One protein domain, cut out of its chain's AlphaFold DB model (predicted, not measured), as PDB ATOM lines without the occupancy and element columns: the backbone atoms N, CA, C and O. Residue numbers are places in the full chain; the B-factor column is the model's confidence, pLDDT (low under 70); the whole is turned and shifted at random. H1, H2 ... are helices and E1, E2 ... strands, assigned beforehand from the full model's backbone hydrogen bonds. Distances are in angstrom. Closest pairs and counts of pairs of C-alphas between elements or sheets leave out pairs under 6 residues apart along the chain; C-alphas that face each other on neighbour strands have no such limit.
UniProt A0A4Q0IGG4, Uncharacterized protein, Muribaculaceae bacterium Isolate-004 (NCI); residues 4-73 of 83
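AT A GLANCE: This is residues 4 to 73 of the 83 residues of an uncharacterized protein of Muribaculaceae bacterium Isolate-004 (NCI) (UniProt A0A4Q0IGG4). A strongly twisted sheet of three strands makes the middle of this domain, with the short helix H1 on one side of it and, on the other side, the short helix H2 with the stretches of chain before and after it. The long link from H1 to E1 passes round the E3 edge of the sheet, and the short helix H3 follows directly at the end of E3. The printed part has 70 residues, with three named helices and three named strands in the order H1, E1, E2, H2, E3, H3; the sheet's order is E2, E1, E3, antiparallel throughout. The class is mixed, helices and strands, and the whole is compact, with a radius of gyration of the C-alphas of 11.8 A and spans of 32 by 28 by 20 A.

IN THESE COORDINATES: H1 is residues 4 to 9, beginning at C-alpha 4 at (112.498, 4.919, -3.277). E1, residues 25 to 31, is 19.8 A long from first to last C-alpha, and begins at (120.753, 8.199, 8.488). E2, residues 34 to 40, is 19.4 A long. H2 is residues 50 to 54, 6.6 A long. E3, residues 64 to 69, is 17.7 A long. H3, residues 70 to 73, ends at C-alpha 73 at (123.350, 5.132, 0.434).

HOW THE PARTS SIT: E1 is the inner strand, and E2 and E3 are the edge strands. E1 and E2 form a hairpin, antiparallel at 160 degrees, with N 27 and O 38 within hydrogen-bond range at 2.8 A. E1 and E3 are antiparallel at 158 degrees, with N 26 and O 68 at 2.8 A and N 66 and O 28 at 2.9 A. The sheet is only just strongly twisted, its C-alphas lying up to 4.3 A off the best plane. E2, H2 and E3 make a split strand-helix-strand unit, two strands that run the same way with E1 between them in the sheet, and its crossover is right-handed. H1 only grazes the sheet with its residues 4 to 8; its closest C-alphas to E2 are those of Lys 4 and Phe 37, 7.9 A apart. H2 only grazes the sheet with residues 50 to 54; its closest C-alphas to E1 are those of Val 54 and Cys 29, 7.9 A apart. H3 only grazes it with residues 70 to 73; its closest C-alphas to E1 are those of Ala 70 and Val 25, 4.5 A apart. H1 and H2 are apart. In H1 and H2 every O i to N i+4 pair is within hydrogen-bond range; H3 is too short for such a pair.

THE WHOLE: The two C-alphas farthest apart are those of Asn 60 and Lys 72, at 33.4 A. The printed part has no cut. The link from H1 to E1, 15 residues, is long; those from E1 to E2 and from E3 to H3 are tight. The mean pLDDT of the printed part is 90.6, and no printed residue is under 70.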
ATOM      1  N   LYS A   4     113.361   5.702  -4.169       90.12
ATOM      2  CA  LYS A   4     112.498   4.919  -3.277       90.12
ATOM      3  C   LYS A   4     112.575   3.416  -3.570       90.12
ATOM      4  O   LYS A   4     112.652   2.634  -2.626       90.12
ATOM      5  N   ASP A   5     112.547   3.023  -4.841       91.19
ATOM      6  CA  ASP A   5     112.647   1.607  -5.233       91.19
ATOM      7  C   ASP A   5     114.035   1.061  -4.894       91.19
ATOM      8  O   ASP A   5     114.166  -0.047  -4.375       91.19
ATOM      9  N   TYR A   6     115.067   1.884  -5.100       93.50
ATOM     10  CA  TYR A   6     116.425   1.577  -4.674       93.50
ATOM     11  C   TYR A   6     116.489   1.323  -3.164       93.50
ATOM     12  O   TYR A   6     116.911   0.245  -2.755       93.50
ATOM     13  N   LEU A   7     115.970   2.235  -2.334       94.06
ATOM     14  CA  LEU A   7     115.912   2.067  -0.876       94.06
ATOM     15  C   LEU A   7     115.180   0.785  -0.442       94.06
ATOM     16  O   LEU A   7     115.606   0.140   0.516       94.06
ATOM     17  N   GLN A   8     114.105   0.389  -1.132       92.44
ATOM     18  CA  GLN A   8     113.402  -0.873  -0.857       92.44
ATOM     19  C   GLN A   8     114.238  -2.113  -1.198       92.44
ATOM     20  O   GLN A   8     114.091  -3.133  -0.532       92.44
ATOM     21  N   SER A   9     115.121  -2.030  -2.197       92.44
ATOM     22  CA  SER A   9     115.993  -3.142  -2.601       92.44
ATOM     23  C   SER A   9     117.158  -3.407  -1.639       92.44
ATOM     24  O   SER A   9     117.775  -4.473  -1.689       92.44
ATOM     25  N   LEU A  10     117.482  -2.445  -0.767       94.38
ATOM     26  CA  LEU A  10     118.658  -2.522   0.095       94.38
ATOM     27  C   LEU A  10     118.452  -3.433   1.303       94.38
ATOM     28  O   LEU A  10     117.351  -3.616   1.821       94.38
ATOM     29  N   ARG A  11     119.567  -3.949   1.822       94.19
ATOM     30  CA  ARG A  11     119.595  -4.648   3.106       94.19
ATOM     31  C   ARG A  11     119.794  -3.648   4.240       94.19
ATOM     32  O   ARG A  11     120.878  -3.095   4.393       94.19
ATOM     33  N   TRP A  12     118.764  -3.466   5.057       96.12
ATOM     34  CA  TRP A  12     118.765  -2.509   6.161       96.12
ATOM     35  C   TRP A  12     119.366  -3.077   7.452       96.12
ATOM     36  O   TRP A  12     119.272  -4.277   7.726       96.12
ATOM     37  N   ASN A  13     119.954  -2.203   8.273       96.25
ATOM     38  CA  ASN A  13     120.438  -2.566   9.603       96.25
ATOM     39  C   ASN A  13     119.284  -2.577  10.610       96.25
ATOM     40  O   ASN A  13     118.423  -1.698  10.588       96.25
ATOM     41  N   SER A  14     119.289  -3.534  11.538       94.44
ATOM     42  CA  SER A  14     118.380  -3.508  12.685       94.44
ATOM     43  C   SER A  14     118.905  -2.584  13.790       94.44
ATOM     44  O   SER A  14     120.084  -2.230  13.827       94.44
ATOM     45  N   PHE A  15     118.045  -2.251  14.755       92.06
ATOM     46  CA  PHE A  15     118.431  -1.509  15.962       92.06
ATOM     47  C   PHE A  15     119.118  -2.365  17.039       92.06
ATOM     48  O   PHE A  15     119.368  -1.878  18.135       92.06
ATOM     49  N   ALA A  16     119.510  -3.607  16.722       92.06
ATOM     50  CA  ALA A  16     120.462  -4.345  17.557       92.06
ATOM     51  C   ALA A  16     121.819  -3.618  17.640       92.06
ATOM     52  O   ALA A  16     122.550  -3.757  18.619       92.06
ATOM     53  N   LYS A  17     122.139  -2.811  16.619       90.88
ATOM     54  CA  LYS A  17     123.238  -1.852  16.635       90.88
ATOM     55  C   LYS A  17     122.708  -0.490  16.211       90.88
ATOM     56  O   LYS A  17     122.163  -0.345  15.118       90.88
ATOM     57  N   TYR A  18     122.870   0.500  17.078       91.31
ATOM     58  CA  TYR A  18     122.429   1.858  16.791       91.31
ATOM     59  C   TYR A  18     123.355   2.539  15.776       91.31
ATOM     60  O   TYR A  18     124.553   2.231  15.739       91.31
ATOM     61  N   PRO A  19     122.826   3.487  14.984       94.44
ATOM     62  CA  PRO A  19     123.670   4.385  14.219       94.44
ATOM     63  C   PRO A  19     124.595   5.204  15.121       94.44
ATOM     64  O   PRO A  19     124.305   5.451  16.296       94.44
ATOM     65  N   THR A  20     125.706   5.664  14.552       94.62
ATOM     66  CA  THR A  20     126.645   6.549  15.246       94.62
ATOM     67  C   THR A  20     125.954   7.863  15.624       94.62
ATOM     68  O   THR A  20     125.212   8.436  14.823       94.62
ATOM     69  N   GLN A  21     126.206   8.365  16.834       95.44
ATOM     70  CA  GLN A  21     125.681   9.664  17.269       95.44
ATOM     71  C   GLN A  21     126.147  10.784  16.328       95.44
ATOM     72  O   GLN A  21     127.302  10.806  15.910       95.44
ATOM     73  N   GLY A  22     125.246  11.703  15.991       95.56
ATOM     74  CA  GLY A  22     125.508  12.816  15.081       95.56
ATOM     75  C   GLY A  22     125.581  12.435  13.599       95.56
ATOM     76  O   GLY A  22     125.801  13.321  12.779       95.56
ATOM     77  N   SER A  23     125.380  11.163  13.233       96.06
ATOM     78  CA  SER A  23     125.384  10.736  11.826       96.06
ATOM     79  C   SER A  23     124.051  10.996  11.123       96.06
ATOM     80  O   SER A  23     122.987  10.932  11.738       96.06
ATOM     81  N   ASP A  24     124.104  11.256   9.820       97.12
ATOM     82  CA  ASP A  24     122.911  11.326   8.980       97.12
ATOM     83  C   ASP A  24     122.519   9.919   8.522       97.12
ATOM     84  O   ASP A  24     123.332   9.173   7.967       97.12
ATOM     85  N   VAL A  25     121.260   9.551   8.747       97.00
ATOM     86  CA  VAL A  25     120.753   8.199   8.488       97.00
ATOM     87  C   VAL A  25     119.413   8.243   7.779       97.00
ATOM     88  O   VAL A  25     118.615   9.159   7.973       97.00
ATOM     89  N   TYR A  26     119.133   7.213   6.994       96.69
ATOM     90  CA  TYR A  26     117.765   6.886   6.634       96.69
ATOM     91  C   TYR A  26     117.181   5.934   7.663       96.69
ATOM     92  O   TYR A  26     117.849   5.011   8.126       96.69
ATOM     93  N   ILE A  27     115.911   6.146   7.976       95.62
ATOM     94  CA  ILE A  27     115.076   5.269   8.780       95.62
ATOM     95  C   ILE A  27     114.031   4.679   7.854       95.62
ATOM     96  O   ILE A  27     113.277   5.414   7.213       95.62
ATOM     97  N   HIS A  28     113.980   3.358   7.799       95.31
ATOM     98  CA  HIS A  28     112.910   2.626   7.151       95.31
ATOM     99  C   HIS A  28     111.930   2.169   8.220       95.31
ATOM    100  O   HIS A  28     112.299   1.520   9.194       95.31
ATOM    101  N   CYS A  29     110.679   2.568   8.043       92.62
ATOM    102  CA  CYS A  29     109.562   2.191   8.884       92.62
ATOM    103  C   CYS A  29     108.574   1.394   8.040       92.62
ATOM    104  O   CYS A  29     108.140   1.877   6.986       92.62
ATOM    105  N   PHE A  30     108.221   0.188   8.481       92.00
ATOM    106  CA  PHE A  30     107.334  -0.674   7.712       92.00
ATOM    107  C   PHE A  30     106.403  -1.539   8.544       92.00
ATOM    108  O   PHE A  30     106.695  -1.876   9.688       92.00
ATOM    109  N   ALA A  31     105.273  -1.886   7.938       90.94
ATOM    110  CA  ALA A  31     104.311  -2.841   8.463       90.94
ATOM    111  C   ALA A  31     103.607  -3.532   7.289       90.94
ATOM    112  O   ALA A  31     102.895  -2.877   6.525       90.94
ATOM    113  N   GLY A  32     103.834  -4.840   7.126       87.06
ATOM    114  CA  GLY A  32     103.414  -5.559   5.919       87.06
ATOM    115  C   GLY A  32     103.997  -4.902   4.665       87.06
ATOM    116  O   GLY A  32     105.192  -4.623   4.621       87.06
ATOM    117  N   ASP A  33     103.134  -4.578   3.704       87.56
ATOM    118  CA  ASP A  33     103.509  -3.955   2.425       87.56
ATOM    119  C   ASP A  33     103.618  -2.418   2.485       87.56
ATOM    120  O   ASP A  33     103.809  -1.742   1.469       87.56
ATOM    121  N   ILE A  34     103.469  -1.813   3.668       88.44
ATOM    122  CA  ILE A  34     103.576  -0.362   3.835       88.44
ATOM    123  C   ILE A  34     105.020  -0.009   4.177       88.44
ATOM    124  O   ILE A  34     105.481  -0.309   5.271       88.44
ATOM    125  N   HIS A  35     105.711   0.697   3.278       90.94
ATOM    126  CA  HIS A  35     107.090   1.160   3.479       90.94
ATOM    127  C   HIS A  35     107.168   2.688   3.483       90.94
ATOM    128  O   HIS A  35     106.677   3.357   2.564       90.94
ATOM    129  N   LYS A  36     107.834   3.245   4.495       90.44
ATOM    130  CA  LYS A  36     108.128   4.675   4.628       90.44
ATOM    131  C   LYS A  36     109.611   4.870   4.914       90.44
ATOM    132  O   LYS A  36     110.196   4.119   5.689       90.44
ATOM    133  N   PHE A  37     110.197   5.893   4.303       93.00
ATOM    134  CA  PHE A  37     111.607   6.235   4.456       93.00
ATOM    135  C   PHE A  37     111.723   7.678   4.928       93.00
ATOM    136  O   PHE A  37     111.100   8.566   4.346       93.00
ATOM    137  N   VAL A  38     112.503   7.909   5.980       92.75
ATOM    138  CA  VAL A  38     112.714   9.235   6.570       92.75
ATOM    139  C   VAL A  38     114.207   9.470   6.716       92.75
ATOM    140  O   VAL A  38     114.903   8.638   7.291       92.75
ATOM    141  N   LYS A  39     114.710  10.602   6.218       94.50
ATOM    142  CA  LYS A  39     116.087  11.030   6.489       94.50
ATOM    143  C   LYS A  39     116.124  11.750   7.833       94.50
ATOM    144  O   LYS A  39     115.418  12.737   8.025       94.50
ATOM    145  N   VAL A  40     116.955  11.268   8.745       93.81
ATOM    146  CA  VAL A  40     117.226  11.881  10.045       93.81
ATOM    147  C   VAL A  40     118.626  12.460   9.990       93.81
ATOM    148  O   VAL A  40     119.590  11.738   9.742       93.81
ATOM    149  N   ARG A  41     118.727  13.770  10.205       94.44
ATOM    150  CA  ARG A  41     120.013  14.456  10.309       94.44
ATOM    151  C   ARG A  41     120.490  14.436  11.750       94.44
ATOM    152  O   ARG A  41     119.664  14.585  12.650       94.44
ATOM    153  N   GLN A  42     121.794  14.279  11.948       94.31
ATOM    154  CA  GLN A  42     122.422  14.276  13.272       94.31
ATOM    155  C   GLN A  42     121.724  13.334  14.269       94.31
ATOM    156  O   GLN A  42     121.252  13.754  15.326       94.31
ATOM    157  N   PHE A  43     121.644  12.049  13.920       94.31
ATOM    158  CA  PHE A  43     120.987  11.022  14.722       94.31
ATOM    159  C   PHE A  43     121.421  11.077  16.191       94.31
ATOM    160  O   PHE A  43     122.610  11.015  16.504       94.31
ATOM    161  N   ASN A  44     120.445  11.146  17.096       93.75
ATOM    162  CA  ASN A  44     120.676  11.130  18.533       93.75
ATOM    163  C   ASN A  44     119.807  10.053  19.176       93.75
ATOM    164  O   ASN A  44     118.598  10.234  19.276       93.75
ATOM    165  N   ALA A  45     120.416   8.965  19.653       90.12
ATOM    166  CA  ALA A  45     119.665   7.828  20.199       90.12
ATOM    167  C   ALA A  45     118.841   8.171  21.454       90.12
ATOM    168  O   ALA A  45     117.853   7.497  21.719       90.12
ATOM    169  N   VAL A  46     119.230   9.201  22.214       87.81
ATOM    170  CA  VAL A  46     118.521   9.634  23.430       87.81
ATOM    171  C   VAL A  46     117.249  10.398  23.077       87.81
ATOM    172  O   VAL A  46     116.219  10.226  23.719       87.81
ATOM    173  N   CYS A  47     117.309  11.234  22.040       85.88
ATOM    174  CA  CYS A  47     116.171  12.040  21.593       85.88
ATOM    175  C   CYS A  47     115.318  11.337  20.528       85.88
ATOM    176  O   CYS A  47     114.282  11.872  20.121       85.88
ATOM    177  N   PHE A  48     115.774  10.190  20.024       87.38
ATOM    178  CA  PHE A  48     115.129   9.500  18.923       87.38
ATOM    179  C   PHE A  48     113.866   8.784  19.390       87.38
ATOM    180  O   PHE A  48     113.905   7.906  20.247       87.38
ATOM    181  N   ASP A  49     112.745   9.158  18.784       86.94
ATOM    182  CA  ASP A  49     111.427   8.677  19.161       86.94
ATOM    183  C   ASP A  49     110.721   8.086  17.938       86.94
ATOM    184  O   ASP A  49     110.260   8.799  17.040       86.94
ATOM    185  N   PHE A  50     110.637   6.758  17.914       85.38
ATOM    186  CA  PHE A  50     109.954   6.005  16.867       85.38
ATOM    187  C   PHE A  50     108.461   6.334  16.783       85.38
ATOM    188  O   PHE A  50     107.908   6.362  15.684       85.38
ATOM    189  N   GLN A  51     107.810   6.621  17.917       82.44
ATOM    190  CA  GLN A  51     106.382   6.942  17.954       82.44
ATOM    191  C   GLN A  51     106.109   8.239  17.198       82.44
ATOM    192  O   GLN A  51     105.171   8.295  16.409       82.44
ATOM    193  N   LYS A  52     106.973   9.254  17.334       84.69
ATOM    194  CA  LYS A  52     106.850  10.504  16.560       84.69
ATOM    195  C   LYS A  52     106.916  10.284  15.053       84.69
ATOM    196  O   LYS A  52     106.230  10.991  14.319       84.69
ATOM    197  N   ILE A  53     107.706   9.315  14.591       83.25
ATOM    198  CA  ILE A  53     107.806   8.985  13.163       83.25
ATOM    199  C   ILE A  53     106.490   8.391  12.662       83.25
ATOM    200  O   ILE A  53     106.043   8.736  11.569       83.25
ATOM    201  N   VAL A  54     105.861   7.524  13.461       84.00
ATOM    202  CA  VAL A  54     104.658   6.786  13.049       84.00
ATOM    203  C   VAL A  54     103.340   7.414  13.464       84.00
ATOM    204  O   VAL A  54     102.295   6.940  13.036       84.00
ATOM    205  N   ASN A  55     103.365   8.503  14.232       83.50
ATOM    206  CA  ASN A  55     102.154   9.163  14.723       83.50
ATOM    207  C   ASN A  55     101.242   9.668  13.589       83.50
ATOM    208  O   ASN A  55     100.036   9.797  13.758       83.50
ATOM    209  N   ASN A  56     101.814   9.914  12.408       75.94
ATOM    210  CA  ASN A  56     101.072  10.315  11.211       75.94
ATOM    211  C   ASN A  56     100.570   9.121  10.377       75.94
ATOM    212  O   ASN A  56     100.044   9.316   9.281       75.94
ATOM    213  N   PHE A  57     100.769   7.886  10.845       77.50
ATOM    214  CA  PHE A  57     100.406   6.662  10.135       77.50
ATOM    215  C   PHE A  57      99.349   5.853  10.903       77.50
ATOM    216  O   PHE A  57      99.147   6.066  12.100       77.50
ATOM    217  N   PRO A  58      98.647   4.915  10.237       74.50
ATOM    218  CA  PRO A  58      97.589   4.147  10.881       74.50
ATOM    219  C   PRO A  58      98.109   3.374  12.100       74.50
ATOM    220  O   PRO A  58      99.038   2.572  11.993       74.50
ATOM    221  N   GLN A  59      97.468   3.590  13.249       70.06
ATOM    222  CA  GLN A  59      97.913   3.077  14.551       70.06
ATOM    223  C   GLN A  59      97.701   1.565  14.732       70.06
ATOM    224  O   GLN A  59      98.296   0.959  15.615       70.06
ATOM    225  N   ASN A  60      96.916   0.928  13.859       76.06
ATOM    226  CA  ASN A  60      96.584  -0.499  13.949       76.06
ATOM    227  C   ASN A  60      97.671  -1.430  13.378       76.06
ATOM    228  O   ASN A  60      97.398  -2.592  13.092       76.06
ATOM    229  N   HIS A  61      98.889  -0.928  13.175       79.75
ATOM    230  CA  HIS A  61      99.986  -1.679  12.573       79.75
ATOM    231  C   HIS A  61     101.132  -1.870  13.565       79.75
ATOM    232  O   HIS A  61     101.516  -0.946  14.283       79.75
ATOM    233  N   GLN A  62     101.723  -3.066  13.563       86.62
ATOM    234  CA  GLN A  62     102.989  -3.317  14.247       86.62
ATOM    235  C   GLN A  62     104.135  -2.792  13.382       86.62
ATOM    236  O   GLN A  62     104.614  -3.477  12.478       86.62
ATOM    237  N   TRP A  63     104.541  -1.553  13.643       90.00
ATOM    238  CA  TRP A  63     105.636  -0.910  12.926       90.00
ATOM    239  C   TRP A  63     106.989  -1.510  13.306       90.00
ATOM    240  O   TRP A  63     107.336  -1.625  14.480       90.00
ATOM    241  N   GLN A  64     107.763  -1.855  12.286       92.31
ATOM    242  CA  GLN A  64     109.153  -2.268  12.384       92.31
ATOM    243  C   GLN A  64     110.055  -1.156  11.868       92.31
ATOM    244  O   GLN A  64     109.678  -0.398  10.970       92.31
ATOM    245  N   PHE A  65     111.256  -1.075  12.434       94.00
ATOM    246  CA  PHE A  65     112.206  -0.019  12.130       94.00
ATOM    247  C   PHE A  65     113.581  -0.588  11.816       94.00
ATOM    248  O   PHE A  65     114.075  -1.497  12.486       94.00
ATOM    249  N   SER A  66     114.215  -0.004  10.816       96.06
ATOM    250  CA  SER A  66     115.565  -0.331  10.389       96.06
ATOM    251  C   SER A  66     116.252   0.935   9.870       96.06
ATOM    252  O   SER A  66     115.609   1.977   9.705       96.06
ATOM    253  N   TRP A  67     117.571   0.899   9.680       97.31
ATOM    254  CA  TRP A  67     118.328   2.096   9.306       97.31
ATOM    255  C   TRP A  67     119.479   1.831   8.328       97.31
ATOM    256  O   TRP A  67     120.010   0.721   8.241       97.31
ATOM    257  N   LEU A  68     119.887   2.882   7.615       97.25
ATOM    258  CA  LEU A  68     121.054   2.909   6.729       97.25
ATOM    259  C   LEU A  68     121.823   4.237   6.860       97.25
ATOM    260  O   LEU A  68     121.205   5.266   7.139       97.25
ATOM    261  N   PRO A  69     123.155   4.244   6.666       96.81
ATOM    262  CA  PRO A  69     123.945   5.476   6.632       96.81
ATOM    263  C   PRO A  69     123.624   6.297   5.377       96.81
ATOM    264  O   PRO A  69     123.789   5.803   4.266       96.81
ATOM    265  N   ALA A  70     123.209   7.557   5.536       96.19
ATOM    266  CA  ALA A  70     122.679   8.337   4.418       96.19
ATOM    267  C   ALA A  70     123.715   8.602   3.320       96.19
ATOM    268  O   ALA A  70     123.445   8.300   2.166       96.19
ATOM    269  N   ALA A  71     124.906   9.089   3.687       92.75
ATOM    270  CA  ALA A  71     125.939   9.457   2.716       92.75
ATOM    271  C   ALA A  71     126.334   8.282   1.808       92.75
ATOM    272  O   ALA A  71     126.341   8.419   0.591       92.75
ATOM    273  N   LYS A  72     126.575   7.104   2.399       92.31
ATOM    274  CA  LYS A  72     126.919   5.899   1.636       92.31
ATOM    275  C   LYS A  72     125.768   5.455   0.727       92.31
ATOM    276  O   LYS A  72     125.996   5.077  -0.410       92.31
ATOM    277  N   THR A  73     124.532   5.501   1.224       93.94
ATOM    278  CA  THR A  73     123.350   5.132   0.434       93.94
ATOM    279  C   THR A  73     123.115   6.076  -0.748       93.94
ATOM    280  O   THR A  73     122.698   5.619  -1.806       93.94
TER     281      THR A  73